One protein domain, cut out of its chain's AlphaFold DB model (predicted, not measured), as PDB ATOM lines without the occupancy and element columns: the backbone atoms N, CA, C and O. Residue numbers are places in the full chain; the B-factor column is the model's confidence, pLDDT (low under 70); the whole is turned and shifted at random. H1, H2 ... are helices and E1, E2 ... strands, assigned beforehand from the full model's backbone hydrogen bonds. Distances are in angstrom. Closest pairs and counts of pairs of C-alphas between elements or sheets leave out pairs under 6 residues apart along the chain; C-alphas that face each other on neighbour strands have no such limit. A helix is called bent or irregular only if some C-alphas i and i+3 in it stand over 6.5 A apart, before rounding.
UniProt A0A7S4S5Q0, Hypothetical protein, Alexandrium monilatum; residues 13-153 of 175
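Overview. This is residues 13 to 153 of the 175 residues of the protein "Hypothetical protein" of Alexandrium monilatum (UniProt A0A7S4S5Q0). A long, bent two-stranded ribbon, E2 and E3, runs along one side of the domain, and across from it lie a short two-stranded ribbon, E1 and E4, and a helical hairpin, H4 and H5. H1 sits between the long ribbon and the helical hairpin, while H2 and H3 bridge the two ribbons at the other end. The printed part has 141 residues with five named helices and four named strands, in the order H1 E1 H2 E2 E3 H3 E4 H4 H5; both ribbons are antiparallel and the class is mixed, helices and strands. It is compact, with a radius of gyration of the C-alphas of 16.3 A and spans of 48 by 35 by 28 A.

Along the chain. H1 is residues 18 to 28, from C-alpha 18 at (-46.244, 2.466, -41.030), 12.2 A long; it is irregular, with C-alphas 24 and 27 7.8 A apart. E1 is residues 39 to 43 and H2 residues 45 to 53. E2, residues 71 to 81, is 28.7 A long and begins at C-alpha 71, (-57.086, 11.467, -56.218). E3, residues 92 to 105, is 25.6 A long. H3 is residues 108 to 114 and E4 residues 119 to 124. H4, residues 126 to 136, is 15.5 A long. H5, residues 143 to 150, ends at C-alpha 150, (-46.219, 0.161, -34.506).

Arrangement. Residues 13 to 14 pair antiparallel with residues 103 to 104 of E3. E2 and E3 form a hairpin, with N 74 and O 102 2.9 A apart, within hydrogen-bond range. E2 bends by 59 degrees at residue 77, and E3 by 109 degrees at residue 97. The closest C-alphas of H1 and E2 are those of Trp 20 and Arg 79, 5.5 A apart. H1 touches H4, about perpendicular at 85 degrees, closest at the C-alphas of Trp 27 and Phe 129, 5.6 A. H4 and H5 form a helical hairpin and touch, at a shallow tilt of 2 degrees, opposite ways; their closest C-alphas are those of Ala 132 and Ala 146, 4.1 A. E1 and E4 are antiparallel, with N 40 and O 123 2.8 A apart, within hydrogen-bond range. E1 is apart from E2 and E3. The closest C-alphas of H2 and E2 are those of Leu 52 and Val 71, 7.4 A; those of H3 and E4 are Leu 113 and Val 119, 6.0 A. Each O i to N i+4 pair is within hydrogen-bond range in H2, H4 and H5; in H1 5 of 7 are, and in H3 0 of 3, beside 4 of 4 O i to N i+3 pairs.

Size, cuts and confidence. The two C-alphas farthest apart are those of Lys 65 and Ser 139, 48.5 A. The printed part has no cut. The link from H2 to E2, residues 54 to 70, is long. Mean pLDDT of the printed part is 92.1; residues 60 to 67 are under 70.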
ATOM      1  N   TRP A  13     -51.012  13.758 -48.566       92.56
ATOM      2  CA  TRP A  13     -50.572  12.392 -48.837       92.56
ATOM      3  C   TRP A  13     -50.902  11.464 -47.672       92.56
ATOM      4  O   TRP A  13     -50.594  11.773 -46.524       92.56
ATOM      5  N   ILE A  14     -51.469  10.306 -47.994       93.69
ATOM      6  CA  ILE A  14     -51.765   9.215 -47.069       93.69
ATOM      7  C   ILE A  14     -50.857   8.037 -47.427       93.69
ATOM      8  O   ILE A  14     -50.736   7.660 -48.597       93.69
ATOM      9  N   LYS A  15     -50.210   7.470 -46.407       94.06
ATOM     10  CA  LYS A  15     -49.330   6.301 -46.504       94.06
ATOM     11  C   LYS A  15     -49.817   5.246 -45.511       94.06
ATOM     12  O   LYS A  15     -49.587   5.426 -44.318       94.06
ATOM     13  N   PRO A  16     -50.493   4.184 -45.977       91.81
ATOM     14  CA  PRO A  16     -50.949   3.116 -45.091       91.81
ATOM     15  C   PRO A  16     -49.803   2.321 -44.444       91.81
ATOM     16  O   PRO A  16     -49.951   1.879 -43.313       91.81
ATOM     17  N   SER A  17     -48.650   2.181 -45.116       94.62
ATOM     18  CA  SER A  17     -47.474   1.514 -44.537       94.62
ATOM     19  C   SER A  17     -46.839   2.362 -43.428       94.62
ATOM     20  O   SER A  17     -46.353   3.475 -43.672       94.62
ATOM     21  N   ALA A  18     -46.810   1.813 -42.208       95.38
ATOM     22  CA  ALA A  18     -46.244   2.466 -41.030       95.38
ATOM     23  C   ALA A  18     -44.738   2.725 -41.177       95.38
ATOM     24  O   ALA A  18     -44.268   3.820 -40.864       95.38
ATOM     25  N   VAL A  19     -43.978   1.768 -41.719       96.75
ATOM     26  CA  VAL A  19     -42.525   1.925 -41.913       96.75
ATOM     27  C   VAL A  19     -42.221   2.929 -43.019       96.75
ATOM     28  O   VAL A  19     -41.280   3.718 -42.911       96.75
ATOM     29  N   TRP A  20     -43.042   2.967 -44.069       95.81
ATOM     30  CA  TRP A  20     -42.913   4.002 -45.088       95.81
ATOM     31  C   TRP A  20     -43.176   5.387 -44.494       95.81
ATOM     32  O   TRP A  20     -42.405   6.323 -44.729       95.81
ATOM     33  N   MET A  21     -44.221   5.517 -43.670       96.88
ATOM     34  CA  MET A  21     -44.482   6.744 -42.921       96.88
ATOM     35  C   MET A  21     -43.295   7.106 -42.019       96.88
ATOM     36  O   MET A  21     -42.884   8.264 -42.008       96.88
ATOM     37  N   ALA A  22     -42.689   6.124 -41.346       97.38
ATOM     38  CA  ALA A  22     -41.541   6.321 -40.466       97.38
ATOM     39  C   ALA A  22     -40.322   6.848 -41.229       97.38
ATOM     40  O   ALA A  22     -39.711   7.831 -40.812       97.38
ATOM     41  N   TYR A  23     -40.027   6.287 -42.404       97.12
ATOM     42  CA  TYR A  23     -39.008   6.832 -43.299       97.12
ATOM     43  C   TYR A  23     -39.335   8.269 -43.720       97.12
ATOM     44  O   TYR A  23     -38.453   9.134 -43.720       97.12
ATOM     45  N   ARG A  24     -40.595   8.545 -44.080       95.06
ATOM     46  CA  ARG A  24     -41.018   9.856 -44.588       95.06
ATOM     47  C   ARG A  24     -40.885  10.952 -43.537       95.06
ATOM     48  O   ARG A  24     -40.336  12.001 -43.870       95.06
ATOM     49  N   CYS A  25     -41.366  10.699 -42.319       95.81
ATOM     50  CA  CYS A  25     -41.327  11.641 -41.200       95.81
ATOM     51  C   CYS A  25     -40.033  11.560 -40.376       95.81
ATOM     52  O   CYS A  25     -39.851  12.343 -39.447       95.81
ATOM     53  N   GLY A  26     -39.136  10.618 -40.689       97.25
ATOM     54  CA  GLY A  26     -37.938  10.357 -39.894       97.25
ATOM     55  C   GLY A  26     -38.285   9.969 -38.462       97.25
ATOM     56  O   GLY A  26     -37.738  10.551 -37.533       97.25
ATOM     57  N   TRP A  27     -39.260   9.079 -38.272       97.81
ATOM     58  CA  TRP A  27     -39.761   8.683 -36.948       97.81
ATOM     59  C   TRP A  27     -40.244   9.855 -36.078       97.81
ATOM     60  O   TRP A  27     -40.318   9.743 -34.857       97.81
ATOM     61  N   THR A  28     -40.597  10.983 -36.703       97.25
ATOM     62  CA  THR A  28     -40.979  12.270 -36.087       97.25
ATOM     63  C   THR A  28     -39.855  13.064 -35.420       97.25
ATOM     64  O   THR A  28     -40.100  14.187 -34.977       97.25
ATOM     65  N   THR A  29     -38.639  12.518 -35.344       95.88
ATOM     66  CA  THR A  29     -37.525  13.097 -34.568       95.88
ATOM     67  C   THR A  29     -36.217  13.230 -35.349       95.88
ATOM     68  O   THR A  29     -35.352  13.989 -34.925       95.88
ATOM     69  N   LEU A  30     -36.063  12.539 -36.484       94.69
ATOM     70  CA  LEU A  30     -34.785  12.403 -37.203       94.69
ATOM     71  C   LEU A  30     -34.705  13.178 -38.530       94.69
ATOM     72  O   LEU A  30     -33.655  13.180 -39.165       94.69
ATOM     73  N   LYS A  31     -35.800  13.799 -38.993       92.69
ATOM     74  CA  LYS A  31     -35.840  14.567 -40.255       92.69
ATOM     75  C   LYS A  31     -36.425  15.972 -40.045       92.69
ATOM     76  O   LYS A  31     -35.868  16.789 -39.324       92.69
ATOM     77  N   ASP A  32     -37.533  16.275 -40.711       90.94
ATOM     78  CA  ASP A  32     -38.145  17.602 -40.764       90.94
ATOM     79  C   ASP A  32     -39.027  17.853 -39.533       90.94
ATOM     80  O   ASP A  32     -39.977  17.111 -39.279       90.94
ATOM     81  N   LYS A  33     -38.767  18.943 -38.801       89.75
ATOM     82  CA  LYS A  33     -39.560  19.354 -37.628       89.75
ATOM     83  C   LYS A  33     -41.042  19.597 -37.941       89.75
ATOM     84  O   LYS A  33     -41.880  19.468 -37.054       89.75
ATOM     85  N   ASN A  34     -41.386  19.902 -39.196       89.50
ATOM     86  CA  ASN A  34     -42.777  20.046 -39.634       89.50
ATOM     87  C   ASN A  34     -43.491  18.693 -39.813       89.50
ATOM     88  O   ASN A  34     -44.674  18.658 -40.140       89.50
ATOM     89  N   GLN A  35     -42.792  17.577 -39.592       91.94
ATOM     90  CA  GLN A  35     -43.313  16.208 -39.650       91.94
ATOM     91  C   GLN A  35     -43.204  15.514 -38.285       91.94
ATOM     92  O   GLN A  35     -43.017  14.305 -38.189       91.94
ATOM     93  N   ALA A  36     -43.346  16.289 -37.209       95.12
ATOM     94  CA  ALA A  36     -43.218  15.819 -35.831       95.12
ATOM     95  C   ALA A  36     -44.433  15.026 -35.303       95.12
ATOM     96  O   ALA A  36     -44.445  14.660 -34.123       95.12
ATOM     97  N   ARG A  37     -45.460  14.795 -36.137       95.25
ATOM     98  CA  ARG A  37     -46.713  14.118 -35.772       95.25
ATOM     99  C   ARG A  37     -47.106  13.063 -36.799       95.25
ATOM    100  O   ARG A  37     -46.966  13.294 -37.999       95.25
ATOM    101  N   VAL A  38     -47.656  11.951 -36.317       96.81
ATOM    102  CA  VAL A  38     -48.268  10.904 -37.144       96.81
ATOM    103  C   VAL A  38     -49.669  10.615 -36.621       96.81
ATOM    104  O   VAL A  38     -49.849  10.290 -35.449       96.81
ATOM    105  N   LEU A  39     -50.659  10.730 -37.506       95.81
ATOM    106  CA  LEU A  39     -52.059  10.451 -37.206       95.81
ATOM    107  C   LEU A  39     -52.495   9.197 -37.963       95.81
ATOM    108  O   LEU A  39     -52.384   9.144 -39.189       95.81
ATOM    109  N   ALA A  40     -53.007   8.211 -37.237       95.56
ATOM    110  CA  ALA A  40     -53.689   7.063 -37.812       95.56
ATOM    111  C   ALA A  40     -55.171   7.401 -38.006       95.56
ATOM    112  O   ALA A  40     -55.820   7.932 -37.099       95.56
ATOM    113  N   LEU A  41     -55.695   7.099 -39.193       95.31
ATOM    114  CA  LEU A  41     -57.091   7.325 -39.552       95.31
ATOM    115  C   LEU A  41     -57.788   5.975 -39.693       95.31
ATOM    116  O   LEU A  41     -57.405   5.177 -40.548       95.31
ATOM    117  N   ASP A  42     -58.842   5.750 -38.915       95.31
ATOM    118  CA  ASP A  42     -59.779   4.672 -39.215       95.31
ATOM    119  C   ASP A  42     -60.821   5.211 -40.184       95.31
ATOM    120  O   ASP A  42     -61.557   6.151 -39.866       95.31
ATOM    121  N   VAL A  43     -60.888   4.613 -41.367       95.56
ATOM    122  CA  VAL A  43     -61.779   5.054 -42.439       95.56
ATOM    123  C   VAL A  43     -62.829   3.996 -42.756       95.56
ATOM    124  O   VAL A  43     -62.607   2.797 -42.587       95.56
ATOM    125  N   SER A  44     -63.989   4.437 -43.236       96.38
ATOM    126  CA  SER A  44     -64.997   3.548 -43.807       96.38
ATOM    127  C   SER A  44     -64.394   2.767 -44.969       96.38
ATOM    128  O   SER A  44     -63.921   3.372 -45.931       96.38
ATOM    129  N   ARG A  45     -64.458   1.433 -44.914       94.50
ATOM    130  CA  ARG A  45     -63.957   0.571 -45.990       94.50
ATOM    131  C   ARG A  45     -64.617   0.891 -47.330       94.50
ATOM    132  O   ARG A  45     -63.913   1.117 -48.306       94.50
ATOM    133  N   SER A  46     -65.947   0.965 -47.371       95.00
ATOM    134  CA  SER A  46     -66.680   1.270 -48.607       95.00
ATOM    135  C   SER A  46     -66.339   2.659 -49.142       95.00
ATOM    136  O   SER A  46     -66.153   2.830 -50.343       95.00
ATOM    137  N   GLY A  47     -66.186   3.643 -48.252       95.00
ATOM    138  CA  GLY A  47     -65.750   4.982 -48.635       95.00
ATOM    139  C   GLY A  47     -64.327   4.986 -49.193       95.00
ATOM    140  O   GLY A  47     -64.053   5.677 -50.170       95.00
ATOM    141  N   PHE A  48     -63.415   4.216 -48.593       95.25
ATOM    142  CA  PHE A  48     -62.025   4.111 -49.036       95.25
ATOM    143  C   PHE A  48     -61.917   3.443 -50.409       95.25
ATOM    144  O   PHE A  48     -61.226   3.955 -51.286       95.25
ATOM    145  N   GLU A  49     -62.664   2.362 -50.632       95.75
ATOM    146  CA  GLU A  49     -62.765   1.712 -51.941       95.75
ATOM    147  C   GLU A  49     -63.341   2.674 -52.996       95.75
ATOM    148  O   GLU A  49     -62.757   2.817 -54.069       95.75
ATOM    149  N   GLN A  50     -64.415   3.412 -52.685       94.31
ATOM    150  CA  GLN A  50     -64.989   4.429 -53.582       94.31
ATOM    151  C   GLN A  50     -64.003   5.557 -53.914       94.31
ATOM    152  O   GLN A  50     -63.899   5.964 -55.072       94.31
ATOM    153  N   LEU A  51     -63.256   6.042 -52.919       94.50
ATOM    154  CA  LEU A  51     -62.220   7.059 -53.107       94.50
ATOM    155  C   LEU A  51     -61.137   6.569 -54.078       94.50
ATOM    156  O   LEU A  51     -60.736   7.303 -54.980       94.50
ATOM    157  N   LEU A  52     -60.681   5.325 -53.908       95.06
ATOM    158  CA  LEU A  52     -59.641   4.728 -54.744       95.06
ATOM    159  C   LEU A  52     -60.126   4.371 -56.153       95.06
ATOM    160  O   LEU A  52     -59.343   4.478 -57.094       95.06
ATOM    161  N   MET A  53     -61.402   4.024 -56.333       94.12
ATOM    162  CA  MET A  53     -61.984   3.820 -57.668       94.12
ATOM    163  C   MET A  53     -61.910   5.081 -58.542       94.12
ATOM    164  O   MET A  53     -61.837   4.975 -59.764       94.12
ATOM    165  N   GLY A  54     -61.906   6.274 -57.936       89.12
ATOM    166  CA  GLY A  54     -61.732   7.552 -58.636       89.12
ATOM    167  C   GLY A  54     -60.272   7.970 -58.858       89.12
ATOM    168  O   GLY A  54     -60.026   9.071 -59.364       89.12
ATOM    169  N   ALA A  55     -59.300   7.149 -58.449       92.38
ATOM    170  CA  ALA A  55     -57.887   7.493 -58.509       92.38
ATOM    171  C   ALA A  55     -57.305   7.395 -59.922       92.38
ATOM    172  O   ALA A  55     -57.708   6.578 -60.747       92.38
ATOM    173  N   VAL A  56     -56.282   8.210 -60.177       91.31
ATOM    174  CA  VAL A  56     -55.423   8.083 -61.359       91.31
ATOM    175  C   VAL A  56     -54.027   7.662 -60.916       91.31
ATOM    176  O   VAL A  56     -53.441   8.286 -60.030       91.31
ATOM    177  N   LEU A  57     -53.477   6.626 -61.549       89.62
ATOM    178  CA  LEU A  57     -52.097   6.201 -61.320       89.62
ATOM    179  C   LEU A  57     -51.115   7.233 -61.885       89.62
ATOM    180  O   LEU A  57     -51.277   7.728 -63.000       89.62
ATOM    181  N   SER A  58     -50.098   7.571 -61.095       84.19
ATOM    182  CA  SER A  58     -49.048   8.514 -61.501       84.19
ATOM    183  C   SER A  58     -48.064   7.916 -62.509       84.19
ATOM    184  O   SER A  58     -47.670   8.604 -63.452       84.19
ATOM    185  N   HIS A  59     -47.712   6.638 -62.353       71.50
ATOM    186  CA  HIS A  59     -46.849   5.906 -63.281       71.50
ATOM    187  C   HIS A  59     -47.578   5.656 -64.609       71.50
ATOM    188  O   HIS A  59     -48.774   5.377 -64.623       71.50
ATOM    189  N   GLY A  60     -46.876   5.825 -65.735       54.50
ATOM    190  CA  GLY A  60     -47.457   5.698 -67.081       54.50
ATOM    191  C   GLY A  60     -48.367   6.860 -67.511       54.50
ATOM    192  O   GLY A  60     -48.850   6.892 -68.645       54.50
ATOM    193  N   SER A  61     -48.595   7.856 -66.648       55.22
ATOM    194  CA  SER A  61     -49.317   9.067 -67.033       55.22
ATOM    195  C   SER A  61     -48.367  10.047 -67.738       55.22
ATOM    196  O   SER A  61     -47.287  10.344 -67.237       55.22
ATOM    197  N   LYS A  62     -48.753  10.558 -68.919       51.16
ATOM    198  CA  LYS A  62     -48.025  11.669 -69.565       51.16
ATOM    199  C   LYS A  62     -47.871  12.817 -68.561       51.16
ATOM    200  O   LYS A  62     -48.847  13.136 -67.868       51.16
ATOM    201  N   GLU A  63     -46.693  13.442 -68.518       52.88
ATOM    202  CA  GLU A  63     -46.421  14.600 -67.661       52.88
ATOM    203  C   GLU A  63     -47.590  15.599 -67.709       52.88
ATOM    204  O   GLU A  63     -48.077  15.985 -68.771       52.88
ATOM    205  N   GLY A  64     -48.109  15.958 -66.533       57.41
ATOM    206  CA  GLY A  64     -49.229  16.892 -66.390       57.41
ATOM    207  C   GLY A  64     -50.625  16.270 -66.251       57.41
ATOM    208  O   GLY A  64     -51.498  16.936 -65.690       57.41
ATOM    209  N   LYS A  65     -50.865  14.999 -66.622       63.31
ATOM    210  CA  LYS A  65     -52.209  14.378 -66.491       63.31
ATOM    211  C   LYS A  65     -52.703  14.253 -65.045       63.31
ATOM    212  O   LYS A  65     -53.910  14.321 -64.811       63.31
ATOM    213  N   CYS A  66     -51.798  14.115 -64.077       69.00
ATOM    214  CA  CYS A  66     -52.139  14.047 -62.652       69.00
ATOM    215  C   CYS A  66     -52.282  15.426 -61.988       69.00
ATOM    216  O   CYS A  66     -52.763  15.509 -60.859       69.00
ATOM    217  N   ARG A  67     -51.889  16.524 -62.657       67.25
ATOM    218  CA  ARG A  67     -51.799  17.856 -62.030       67.25
ATOM    219  C   ARG A  67     -53.159  18.410 -61.596       67.25
ATOM    220  O   ARG A  67     -53.203  19.166 -60.636       67.25
ATOM    221  N   ASN A  68     -54.248  17.990 -62.233       74.19
ATOM    222  CA  ASN A  68     -55.606  18.454 -61.916       74.19
ATOM    223  C   ASN A  68     -56.506  17.338 -61.366       74.19
ATOM    224  O   ASN A  68     -57.726  17.481 -61.352       74.19
ATOM    225  N   ARG A  69     -55.936  16.201 -60.953       85.38
ATOM    226  CA  ARG A  69     -56.717  15.070 -60.438       85.38
ATOM    227  C   ARG A  69     -56.907  15.190 -58.934       85.38
ATOM    228  O   ARG A  69     -55.970  15.532 -58.216       85.38
ATOM    229  N   ALA A  70     -58.130  14.907 -58.490       90.12
ATOM    230  CA  ALA A  70     -58.496  14.952 -57.082       90.12
ATOM    231  C   ALA A  70     -57.782  13.845 -56.293       90.12
ATOM    232  O   ALA A  70     -57.205  14.128 -55.251       90.12
ATOM    233  N   VAL A  71     -57.747  12.622 -56.835       93.81
ATOM    234  CA  VAL A  71     -57.086  11.467 -56.218       93.81
ATOM    235  C   VAL A  71     -56.001  10.936 -57.151       93.81
ATOM    236  O   VAL A  71     -56.259  10.625 -58.317       93.81
ATOM    237  N   VAL A  72     -54.774  10.839 -56.646       93.44
ATOM    238  CA  VAL A  72     -53.616  10.299 -57.369       93.44
ATOM    239  C   VAL A  72     -53.015   9.162 -56.561       93.44
ATOM    240  O   VAL A  72     -52.778   9.318 -55.368       93.44
ATOM    241  N   VAL A  73     -52.725   8.041 -57.213       94.38
ATOM    242  CA  VAL A  73     -52.065   6.898 -56.581       94.38
ATOM    243  C   VAL A  73     -50.659   6.706 -57.147       94.38
ATOM    244  O   VAL A  73     -50.402   6.868 -58.345       94.38
ATOM    245  N   GLN A  74     -49.721   6.388 -56.263       92.19
ATOM    246  CA  GLN A  74     -48.364   5.978 -56.608       92.19
ATOM    247  C   GLN A  74     -48.063   4.653 -55.914       92.19
ATOM    248  O   GLN A  74     -48.461   4.455 -54.769       92.19
ATOM    249  N   TRP A  75     -47.380   3.757 -56.618       92.44
ATOM    250  CA  TRP A  75     -46.870   2.511 -56.063       92.44
ATOM    251  C   TRP A  75     -45.374   2.684 -55.836       92.44
ATOM    252  O   TRP A  75     -44.599   2.669 -56.790       92.44
ATOM    253  N   ASP A  76     -44.977   2.882 -54.585       91.12
ATOM    254  CA  ASP A  76     -43.570   3.023 -54.210       91.12
ATOM    255  C   ASP A  76     -43.012   1.679 -53.731       91.12
ATOM    256  O   ASP A  76     -43.783   0.848 -53.250       91.12
ATOM    257  N   PRO A  77     -41.689   1.443 -53.784       93.31
ATOM    258  CA  PRO A  77     -41.075   0.322 -53.075       93.31
ATOM    259  C   PRO A  77     -41.465   0.335 -51.593       93.31
ATOM    260  O   PRO A  77     -41.338   1.374 -50.936       93.31
ATOM    261  N   GLU A  78     -41.926  -0.804 -51.075       95.25
ATOM    262  CA  GLU A  78     -42.232  -0.967 -49.648       95.25
ATOM    263  C   GLU A  78     -40.962  -0.843 -48.807       95.25
ATOM    264  O   GLU A  78     -39.846  -0.969 -49.319       95.25
ATOM    265  N   ARG A  79     -41.114  -0.569 -47.511       96.19
ATOM    266  CA  ARG A  79     -40.006  -0.458 -46.573       96.19
ATOM    267  C   ARG A  79     -40.205  -1.352 -45.356       96.19
ATOM    268  O   ARG A  79     -41.314  -1.549 -44.882       96.19
ATOM    269  N   VAL A  80     -39.098  -1.843 -44.813       96.94
ATOM    270  CA  VAL A  80     -39.053  -2.589 -43.545       96.94
ATOM    271  C   VAL A  80     -38.043  -1.956 -42.597       96.94
ATOM    272  O   VAL A  80     -37.159  -1.223 -43.042       96.94
ATOM    273  N   MET A  81     -38.189  -2.202 -41.295       97.75
ATOM    274  CA  MET A  81     -37.238  -1.718 -40.293       97.75
ATOM    275  C   MET A  81     -35.886  -2.419 -40.471       97.75
ATOM    276  O   MET A  81     -35.827  -3.621 -40.736       97.75
ATOM    277  N   ASP A  82     -34.794  -1.672 -40.332       97.94
ATOM    278  CA  ASP A  82     -33.439  -2.220 -40.318       97.94
ATOM    279  C   ASP A  82     -32.528  -1.366 -39.418       97.94
ATOM    280  O   ASP A  82     -32.152  -0.259 -39.812       97.94
ATOM    281  N   PRO A  83     -32.142  -1.865 -38.227       97.31
ATOM    282  CA  PRO A  83     -31.258  -1.163 -37.301       97.31
ATOM    283  C   PRO A  83     -29.864  -0.849 -37.845       97.31
ATOM    284  O   PRO A  83     -29.147  -0.032 -37.279       97.31
ATOM    285  N   ARG A  84     -29.466  -1.517 -38.933       96.50
ATOM    286  CA  ARG A  84     -28.147  -1.386 -39.562       96.50
ATOM    287  C   ARG A  84     -28.195  -0.551 -40.840       96.50
ATOM    288  O   ARG A  84     -27.188  -0.458 -41.538       96.50
ATOM    289  N   ALA A  85     -29.359   0.006 -41.179       96.75
ATOM    290  CA  ALA A  85     -29.499   0.892 -42.322       96.75
ATOM    291  C   ALA A  85     -28.562   2.107 -42.188       96.75
ATOM    292  O   ALA A  85     -28.318   2.574 -41.070       96.75
ATOM    293  N   PRO A  86     -28.051   2.646 -43.307       96.56
ATOM    294  CA  PRO A  86     -27.257   3.865 -43.269       96.56
ATOM    295  C   PRO A  86     -28.088   5.051 -42.731       96.56
ATOM    296  O   PRO A  86     -29.325   5.015 -42.780       96.56
ATOM    297  N   PRO A  87     -27.442   6.109 -42.201       93.81
ATOM    298  CA  PRO A  87     -28.136   7.197 -41.503       93.81
ATOM    299  C   PRO A  87     -29.248   7.890 -42.307       93.81
ATOM    300  O   PRO A  87     -30.262   8.295 -41.739       93.81
ATOM    301  N   ASP A  88     -29.093   8.010 -43.624       94.94
ATOM    302  CA  ASP A  88     -30.063   8.631 -44.535       94.94
ATOM    303  C   ASP A  88     -31.352   7.808 -44.702       94.94
ATOM    304  O   ASP A  88     -32.442   8.360 -44.908       94.94
ATOM    305  N   GLU A  89     -31.253   6.492 -44.524       96.56
ATOM    306  CA  GLU A  89     -32.379   5.565 -44.594       96.56
ATOM    307  C   GLU A  89     -33.127   5.429 -43.252       96.56
ATOM    308  O   GLU A  89     -34.182   4.790 -43.198       96.56
ATOM    309  N   VAL A  90     -32.649   6.096 -42.189       96.81
ATOM    310  CA  VAL A  90     -33.318   6.273 -40.884       96.81
ATOM    311  C   VAL A  90     -33.954   4.990 -40.345       96.81
ATOM    312  O   VAL A  90     -35.170   4.911 -40.196       96.81
ATOM    313  N   PHE A  91     -33.145   3.969 -40.056       98.12
ATOM    314  CA  PHE A  91     -33.609   2.681 -39.516       98.12
ATOM    315  C   PHE A  91     -34.604   1.916 -40.407       98.12
ATOM    316  O   PHE A  91     -35.378   1.090 -39.920       98.12
ATOM    317  N   THR A  92     -34.630   2.182 -41.713       97.88
ATOM    318  CA  THR A  92     -35.504   1.473 -42.656       97.88
ATOM    319  C   THR A  92     -34.734   1.040 -43.899       97.88
ATOM    320  O   THR A  92     -33.712   1.624 -44.225       97.88
ATOM    321  N   LYS A  93     -35.239   0.070 -44.659       97.44
ATOM    322  CA  LYS A  93     -34.707  -0.308 -45.979       97.44
ATOM    323  C   LYS A  93     -35.833  -0.580 -46.963       97.44
ATOM    324  O   LYS A  93     -36.910  -0.998 -46.547       97.44
ATOM    325  N   LYS A  94     -35.581  -0.377 -48.256       96.81
ATOM    326  CA  LYS A  94     -36.539  -0.699 -49.325       96.81
ATOM    327  C   LYS A  94     -36.609  -2.207 -49.579       96.81
ATOM    328  O   LYS A  94     -35.593  -2.897 -49.521       96.81
ATOM    329  N   LEU A  95     -37.794  -2.694 -49.929       94.25
ATOM    330  CA  LEU A  95     -38.033  -4.018 -50.492       94.25
ATOM    331  C   LEU A  95     -38.168  -3.911 -52.012       94.25
ATOM    332  O   LEU A  95     -38.930  -3.097 -52.527       94.25
ATOM    333  N   VAL A  96     -37.438  -4.757 -52.736       84.56
ATOM    334  CA  VAL A  96     -37.366  -4.688 -54.205       84.56
ATOM    335  C   VAL A  96     -38.631  -5.233 -54.875       84.56
ATOM    336  O   VAL A  96     -39.046  -4.702 -55.901       84.56
ATOM    337  N   ASN A  97     -39.304  -6.211 -54.261       88.06
ATOM    338  CA  ASN A  97     -40.421  -6.950 -54.875       88.06
ATOM    339  C   ASN A  97     -41.774  -6.722 -54.187       88.06
ATOM    340  O   ASN A  97     -42.735  -7.432 -54.455       88.06
ATOM    341  N   VAL A  98     -41.850  -5.745 -53.285       91.38
ATOM    342  CA  VAL A  98     -43.090  -5.371 -52.601       91.38
ATOM    343  C   VAL A  98     -43.312  -3.883 -52.825       91.38
ATOM    344  O   VAL A  98     -42.355  -3.099 -52.848       91.38
ATOM    345  N   ARG A  99     -44.562  -3.489 -53.056       92.38
ATOM    346  CA  ARG A  99     -44.945  -2.096 -53.292       92.38
ATOM    347  C   ARG A  99     -45.973  -1.655 -52.260       92.38
ATOM    348  O   ARG A  99     -46.890  -2.407 -51.947       92.38
ATOM    349  N   SER A 100     -45.849  -0.417 -51.795       93.25
ATOM    350  CA  SER A 100     -46.853   0.250 -50.966       93.25
ATOM    351  C   SER A 100     -47.615   1.269 -51.786       93.25
ATOM    352  O   SER A 100     -47.035   2.004 -52.592       93.25
ATOM    353  N   ILE A 101     -48.905   1.392 -51.501       93.94
ATOM    354  CA  ILE A 101     -49.713   2.470 -52.051       93.94
ATOM    355  C   ILE A 101     -49.388   3.803 -51.356       93.94
ATOM    356  O   ILE A 101     -49.293   3.902 -50.130       93.94
ATOM    357  N   GLN A 102     -49.260   4.858 -52.148       94.50
ATOM    358  CA  GLN A 102     -49.264   6.250 -51.722       94.50
ATOM    359  C   GLN A 102     -50.460   6.946 -52.360       94.50
ATOM    360  O   GLN A 102     -50.600   6.945 -53.581       94.50
ATOM    361  N   ILE A 103     -51.300   7.576 -51.539       95.44
ATOM    362  CA  ILE A 103     -52.558   8.177 -51.989       95.44
ATOM    363  C   ILE A 103     -52.475   9.683 -51.778       95.44
ATOM    364  O   ILE A 103     -52.316  10.152 -50.653       95.44
ATOM    365  N   GLY A 104     -52.540  10.444 -52.858       94.31
ATOM    366  CA  GLY A 104     -52.545  11.898 -52.846       94.31
ATOM    367  C   GLY A 104     -53.945  12.435 -53.072       94.31
ATOM    368  O   GLY A 104     -54.577  12.093 -54.069       94.31
ATOM    369  N   LEU A 105     -54.401  13.289 -52.161       93.62
ATOM    370  CA  LEU A 105     -55.695  13.962 -52.198       93.62
ATOM    371  C   LEU A 105     -55.508  15.459 -52.432       93.62
ATOM    372  O   LEU A 105     -54.635  16.096 -51.834       93.62
ATOM    373  N   ARG A 106     -56.349  16.036 -53.288       89.50
ATOM    374  CA  ARG A 106     -56.372  17.465 -53.610       89.50
ATOM    375  C   ARG A 106     -57.793  17.977 -53.802       89.50
ATOM    376  O   ARG A 106     -58.674  17.247 -54.263       89.50
ATOM    377  N   GLY A 107     -57.984  19.264 -53.516       86.69
ATOM    378  CA  GLY A 107     -59.242  19.958 -53.767       86.69
ATOM    379  C   GLY A 107     -60.363  19.332 -52.949       86.69
ATOM    380  O   GLY A 107     -60.190  19.070 -51.761       86.69
ATOM    381  N   GLU A 108     -61.490  19.041 -53.589       83.62
ATOM    382  CA  GLU A 108     -62.666  18.485 -52.914       83.62
ATOM    383  C   GLU A 108     -62.400  17.133 -52.236       83.62
ATOM    384  O   GLU A 108     -62.944  16.880 -51.167       83.62
ATOM    385  N   SER A 109     -61.496  16.298 -52.762       88.75
ATOM    386  CA  SER A 109     -61.173  15.005 -52.128       88.75
ATOM    387  C   SER A 109     -60.512  15.137 -50.750       88.75
ATOM    388  O   SER A 109     -60.570  14.214 -49.943       88.75
ATOM    389  N   VAL A 110     -59.917  16.294 -50.437       90.62
ATOM    390  CA  VAL A 110     -59.395  16.572 -49.091       90.62
ATOM    391  C   VAL A 110     -60.543  16.699 -48.087       90.62
ATOM    392  O   VAL A 110     -60.400  16.274 -46.943       90.62
ATOM    393  N   GLN A 111     -61.702  17.210 -48.516       87.94
ATOM    394  CA  GLN A 111     -62.892  17.349 -47.669       87.94
ATOM    395  C   GLN A 111     -63.425  15.988 -47.208       87.94
ATOM    396  O   GLN A 111     -64.023  15.888 -46.140       87.94
ATOM    397  N   THR A 112     -63.144  14.913 -47.953       90.81
ATOM    398  CA  THR A 112     -63.460  13.544 -47.534       90.81
ATOM    399  C   THR A 112     -62.798  13.187 -46.198       90.81
ATOM    400  O   THR A 112     -63.409  12.489 -45.395       90.81
ATOM    401  N   LEU A 113     -61.607  13.724 -45.899       91.19
ATOM    402  CA  LEU A 113     -60.936  13.517 -44.606       91.19
ATOM    403  C   LEU A 113     -61.622  14.233 -43.436       91.19
ATOM    404  O   LEU A 113     -61.392  13.877 -42.285       91.19
ATOM    405  N   LEU A 114     -62.461  15.227 -43.722       89.56
ATOM    406  CA  LEU A 114     -63.226  15.970 -42.720       89.56
ATOM    407  C   LEU A 114     -64.627  15.380 -42.510       89.56
ATOM    408  O   LEU A 114     -65.347  15.805 -41.610       89.56
ATOM    409  N   ASN A 115     -65.027  14.405 -43.330       92.94
ATOM    410  CA  ASN A 115     -66.344  13.793 -43.253       92.94
ATOM    411  C   ASN A 115     -66.361  12.661 -42.205       92.94
ATOM    412  O   ASN A 115     -65.703  11.638 -42.421       92.94
ATOM    413  N   PRO A 116     -67.159  12.763 -41.123       93.62
ATOM    414  CA  PRO A 116     -67.226  11.739 -40.079       93.62
ATOM    415  C   PRO A 116     -67.882  10.427 -40.534       93.62
ATOM    416  O   PRO A 116     -67.770   9.413 -39.849       93.62
ATOM    417  N   SER A 117     -68.569  10.396 -41.683       94.75
ATOM    418  CA  SER A 117     -69.027   9.132 -42.276       94.75
ATOM    419  C   SER A 117     -67.899   8.382 -42.996       94.75
ATOM    420  O   SER A 117     -67.981   7.158 -43.159       94.75
ATOM    421  N   PHE A 118     -66.827   9.095 -43.362       96.06
ATOM    422  CA  PHE A 118     -65.609   8.542 -43.938       96.06
ATOM    423  C   PHE A 118     -64.543   8.304 -42.864       96.06
ATOM    424  O   PHE A 118     -64.258   7.143 -42.587       96.06
ATOM    425  N   VAL A 119     -63.994   9.343 -42.221       97.06
ATOM    426  CA  VAL A 119     -63.041   9.192 -41.103       97.06
ATOM    427  C   VAL A 119     -63.821   8.957 -39.816       97.06
ATOM    428  O   VAL A 119     -64.466   9.858 -39.288       97.06
ATOM    429  N   ARG A 120     -63.762   7.731 -39.302       97.31
ATOM    430  CA  ARG A 120     -64.492   7.305 -38.102       97.31
ATOM    431  C   ARG A 120     -63.723   7.572 -36.818       97.31
ATOM    432  O   ARG A 120     -64.337   7.763 -35.772       97.31
ATOM    433  N   ARG A 121     -62.392   7.576 -36.887       96.44
ATOM    434  CA  ARG A 121     -61.519   7.845 -35.744       96.44
ATOM    435  C   ARG A 121     -60.188   8.411 -36.215       96.44
ATOM    436  O   ARG A 121     -59.656   7.983 -37.235       96.44
ATOM    437  N   VAL A 122     -59.643   9.331 -35.428       96.31
ATOM    438  CA  VAL A 122     -58.268   9.822 -35.556       96.31
ATOM    439  C   VAL A 122     -57.532   9.448 -34.279       96.31
ATOM    440  O   VAL A 122     -58.027   9.703 -33.185       96.31
ATOM    441  N   THR A 123     -56.374   8.808 -34.403       96.56
ATOM    442  CA  THR A 123     -55.517   8.448 -33.266       96.56
ATOM    443  C   THR A 123     -54.136   9.052 -33.473       96.56
ATOM    444  O   THR A 123     -53.515   8.824 -34.509       96.56
ATOM    445  N   ASP A 124     -53.646   9.824 -32.500       97.19
ATOM    446  CA  ASP A 124     -52.251  10.269 -32.498       97.19
ATOM    447  C   ASP A 124     -51.351   9.083 -32.129       97.19
ATOM    448  O   ASP A 124     -51.340   8.623 -30.987       97.19
ATOM    449  N   VAL A 125     -50.610   8.578 -33.115       97.44
ATOM    450  CA  VAL A 125     -49.673   7.454 -32.961       97.44
ATOM    451  C   VAL A 125     -48.219   7.930 -32.887       97.44
ATOM    452  O   VAL A 125     -47.291   7.124 -32.902       97.44
ATOM    453  N   THR A 126     -47.994   9.240 -32.747       97.81
ATOM    454  CA  THR A 126     -46.660   9.831 -32.551       97.81
ATOM    455  C   THR A 126     -45.877   9.166 -31.412       97.81
ATOM    456  O   THR A 126     -44.698   8.872 -31.620       97.81
ATOM    457  N   PRO A 127     -46.468   8.883 -30.227       98.06
ATOM    458  CA  PRO A 127     -45.732   8.216 -29.152       98.06
ATOM    459  C   PRO A 127     -45.217   6.829 -29.554       98.06
ATOM    460  O   PRO A 127     -44.081   6.497 -29.231       98.06
ATOM    461  N   ALA A 128     -46.005   6.061 -30.313       98.06
ATOM    462  CA  ALA A 128     -45.615   4.735 -30.789       98.06
ATOM    463  C   ALA A 128     -44.424   4.804 -31.755       98.06
ATOM    464  O   ALA A 128     -43.467   4.053 -31.598       98.06
ATOM    465  N   PHE A 129     -44.423   5.761 -32.689       98.31
ATOM    466  CA  PHE A 129     -43.292   5.979 -33.601       98.31
ATOM    467  C   PHE A 129     -42.008   6.349 -32.846       98.31
ATOM    468  O   PHE A 129     -40.934   5.836 -33.156       98.31
ATOM    469  N   ARG A 130     -42.110   7.210 -31.826       98.25
ATOM    470  CA  ARG A 130     -40.957   7.611 -31.003       98.25
ATOM    471  C   ARG A 130     -40.431   6.470 -30.136       98.25
ATOM    472  O   ARG A 130     -39.221   6.314 -30.006       98.25
ATOM    473  N   ALA A 131     -41.322   5.668 -29.563       98.31
ATOM    474  CA  ALA A 131     -40.936   4.495 -28.793       98.31
ATOM    475  C   ALA A 131     -40.278   3.432 -29.692       98.31
ATOM    476  O   ALA A 131     -39.232   2.896 -29.334       98.31
ATOM    477  N   ALA A 132     -40.828   3.195 -30.887       98.31
ATOM    478  CA  ALA A 132     -40.287   2.238 -31.846       98.31
ATOM    479  C   ALA A 132     -38.868   2.614 -32.297       98.31
ATOM    480  O   ALA A 132     -37.978   1.770 -32.255       98.31
ATOM    481  N   VAL A 133     -38.606   3.883 -32.641       98.25
ATOM    482  CA  VAL A 133     -37.231   4.302 -32.977       98.25
ATOM    483  C   VAL A 133     -36.286   4.222 -31.776       98.25
ATOM    484  O   VAL A 133     -35.106   3.928 -31.954       98.25
ATOM    485  N   GLY A 134     -36.794   4.410 -30.552       98.19
ATOM    486  CA  GLY A 134     -36.042   4.161 -29.321       98.19
ATOM    487  C   GLY A 134     -35.604   2.699 -29.189       98.19
ATOM    488  O   GLY A 134     -34.431   2.442 -28.936       98.19
ATOM    489  N   ALA A 135     -36.510   1.751 -29.443       98.31
ATOM    490  CA  ALA A 135     -36.204   0.317 -29.447       98.31
ATOM    491  C   ALA A 135     -35.200  -0.066 -30.553       98.31
ATOM    492  O   ALA A 135     -34.259  -0.819 -30.306       98.31
ATOM    493  N   LEU A 136     -35.328   0.517 -31.751       98.19
ATOM    494  CA  LEU A 136     -34.377   0.307 -32.854       98.19
ATOM    495  C   LEU A 136     -32.990   0.911 -32.583       98.19
ATOM    496  O   LEU A 136     -32.005   0.439 -33.144       98.19
ATOM    497  N   SER A 137     -32.916   1.941 -31.738       97.50
ATOM    498  CA  SER A 137     -31.665   2.610 -31.353       97.50
ATOM    499  C   SER A 137     -31.006   1.999 -30.110       97.50
ATOM    500  O   SER A 137     -29.930   2.448 -29.712       97.50
ATOM    501  N   ALA A 138     -31.645   1.021 -29.464       97.62
ATOM    502  CA  ALA A 138     -31.113   0.358 -28.279       97.62
ATOM    503  C   ALA A 138     -29.860  -0.480 -28.602       97.62
ATOM    504  O   ALA A 138     -29.529  -0.734 -29.761       97.62
ATOM    505  N   SER A 139     -29.156  -0.922 -27.558       96.12
ATOM    506  CA  SER A 139     -27.998  -1.812 -27.681       96.12
ATOM    507  C   SER A 139     -28.185  -3.035 -26.770       96.12
ATOM    508  O   SER A 139     -28.027  -2.896 -25.555       96.12
ATOM    509  N   PRO A 140     -28.543  -4.216 -27.318       96.62
ATOM    510  CA  PRO A 140     -28.819  -4.477 -28.736       96.62
ATOM    511  C   PRO A 140     -30.154  -3.856 -29.212       96.62
ATOM    512  O   PRO A 140     -31.042  -3.636 -28.389       96.62
ATOM    513  N   PRO A 141     -30.323  -3.592 -30.523       98.06
ATOM    514  CA  PRO A 141     -31.601  -3.157 -31.085       98.06
ATOM    515  C   PRO A 141     -32.705  -4.198 -30.901       98.06
ATOM    516  O   PRO A 141     -32.468  -5.391 -31.105       98.06
ATOM    517  N   ASP A 142     -33.924  -3.739 -30.623       97.94
ATOM    518  CA  ASP A 142     -35.097  -4.597 -30.440       97.94
ATOM    519  C   ASP A 142     -36.142  -4.357 -31.546       97.94
ATOM    520  O   ASP A 142     -36.963  -3.436 -31.500       97.94
ATOM    521  N   LEU A 143     -36.076  -5.192 -32.586       97.06
ATOM    522  CA  LEU A 143     -36.997  -5.164 -33.726       97.06
ATOM    523  C   LEU A 143     -38.405  -5.647 -33.365       97.06
ATOM    524  O   LEU A 143     -39.377  -5.174 -33.956       97.06
ATOM    525  N   GLU A 144     -38.511  -6.589 -32.428       95.88
ATOM    526  CA  GLU A 144     -39.786  -7.174 -32.024       95.88
ATOM    527  C   GLU A 144     -40.596  -6.154 -31.225       95.88
ATOM    528  O   GLU A 144     -41.744  -5.871 -31.578       95.88
ATOM    529  N   ALA A 145     -39.973  -5.506 -30.236       97.00
ATOM    530  CA  ALA A 145     -40.600  -4.427 -29.482       97.00
ATOM    531  C   ALA A 145     -40.992  -3.253 -30.390       97.00
ATOM    532  O   ALA A 145     -42.108  -2.740 -30.283       97.00
ATOM    533  N   ALA A 146     -40.121  -2.850 -31.325       97.44
ATOM    534  CA  ALA A 146     -40.447  -1.807 -32.299       97.44
ATOM    535  C   ALA A 146     -41.675  -2.177 -33.151       97.44
ATOM    536  O   ALA A 146     -42.551  -1.337 -33.372       97.44
ATOM    537  N   GLY A 147     -41.767  -3.437 -33.586       95.81
ATOM    538  CA  GLY A 147     -42.914  -3.951 -34.331       95.81
ATOM    539  C   GLY A 147     -44.200  -3.947 -33.506       95.81
ATOM    540  O   GLY A 147     -45.208  -3.398 -33.948       95.81
ATOM    541  N   ALA A 148     -44.161  -4.471 -32.281       95.50
ATOM    542  CA  ALA A 148     -45.321  -4.510 -31.388       95.50
ATOM    543  C   ALA A 148     -45.884  -3.109 -31.077       95.50
ATOM    544  O   ALA A 148     -47.095  -2.942 -30.922       95.50
ATOM    545  N   LEU A 149     -45.019  -2.089 -31.027       96.19
ATOM    546  CA  LEU A 149     -45.418  -0.693 -30.828       96.19
ATOM    547  C   LEU A 149     -46.117  -0.092 -32.056       96.19
ATOM    548  O   LEU A 149     -47.104   0.629 -31.896       96.19
ATOM    549  N   LEU A 150     -45.620  -0.358 -33.269       93.31
ATOM    550  CA  LEU A 150     -46.219   0.161 -34.506       93.31
ATOM    551  C   LEU A 150     -47.507  -0.575 -34.896       93.31
ATOM    552  O   LEU A 150     -48.444   0.054 -35.392       93.31
ATOM    553  N   TRP A 151     -47.565  -1.884 -34.649       89.25
ATOM    554  CA  TRP A 151     -48.683  -2.756 -35.004       89.25
ATOM    555  C   TRP A 151     -49.246  -3.456 -33.763       89.25
ATOM    556  O   TRP A 151     -49.090  -4.665 -33.598       89.25
ATOM    557  N   PRO A 152     -49.981  -2.733 -32.896       81.00
ATOM    558  CA  PRO A 152     -50.580  -3.321 -31.695       81.00
ATOM    559  C   PRO A 152     -51.692  -4.337 -32.011       81.00
ATOM    560  O   PRO A 152     -52.244  -4.964 -31.110       81.00
ATOM    561  N   ARG A 153     -52.067  -4.476 -33.288       85.44
ATOM    562  CA  ARG A 153     -52.982  -5.495 -33.800       85.44
ATOM    563  C   ARG A 153     -52.319  -6.191 -34.990       85.44
ATOM    564  O   ARG A 153     -51.649  -5.498 -35.757       85.44
TER     565      ARG A 153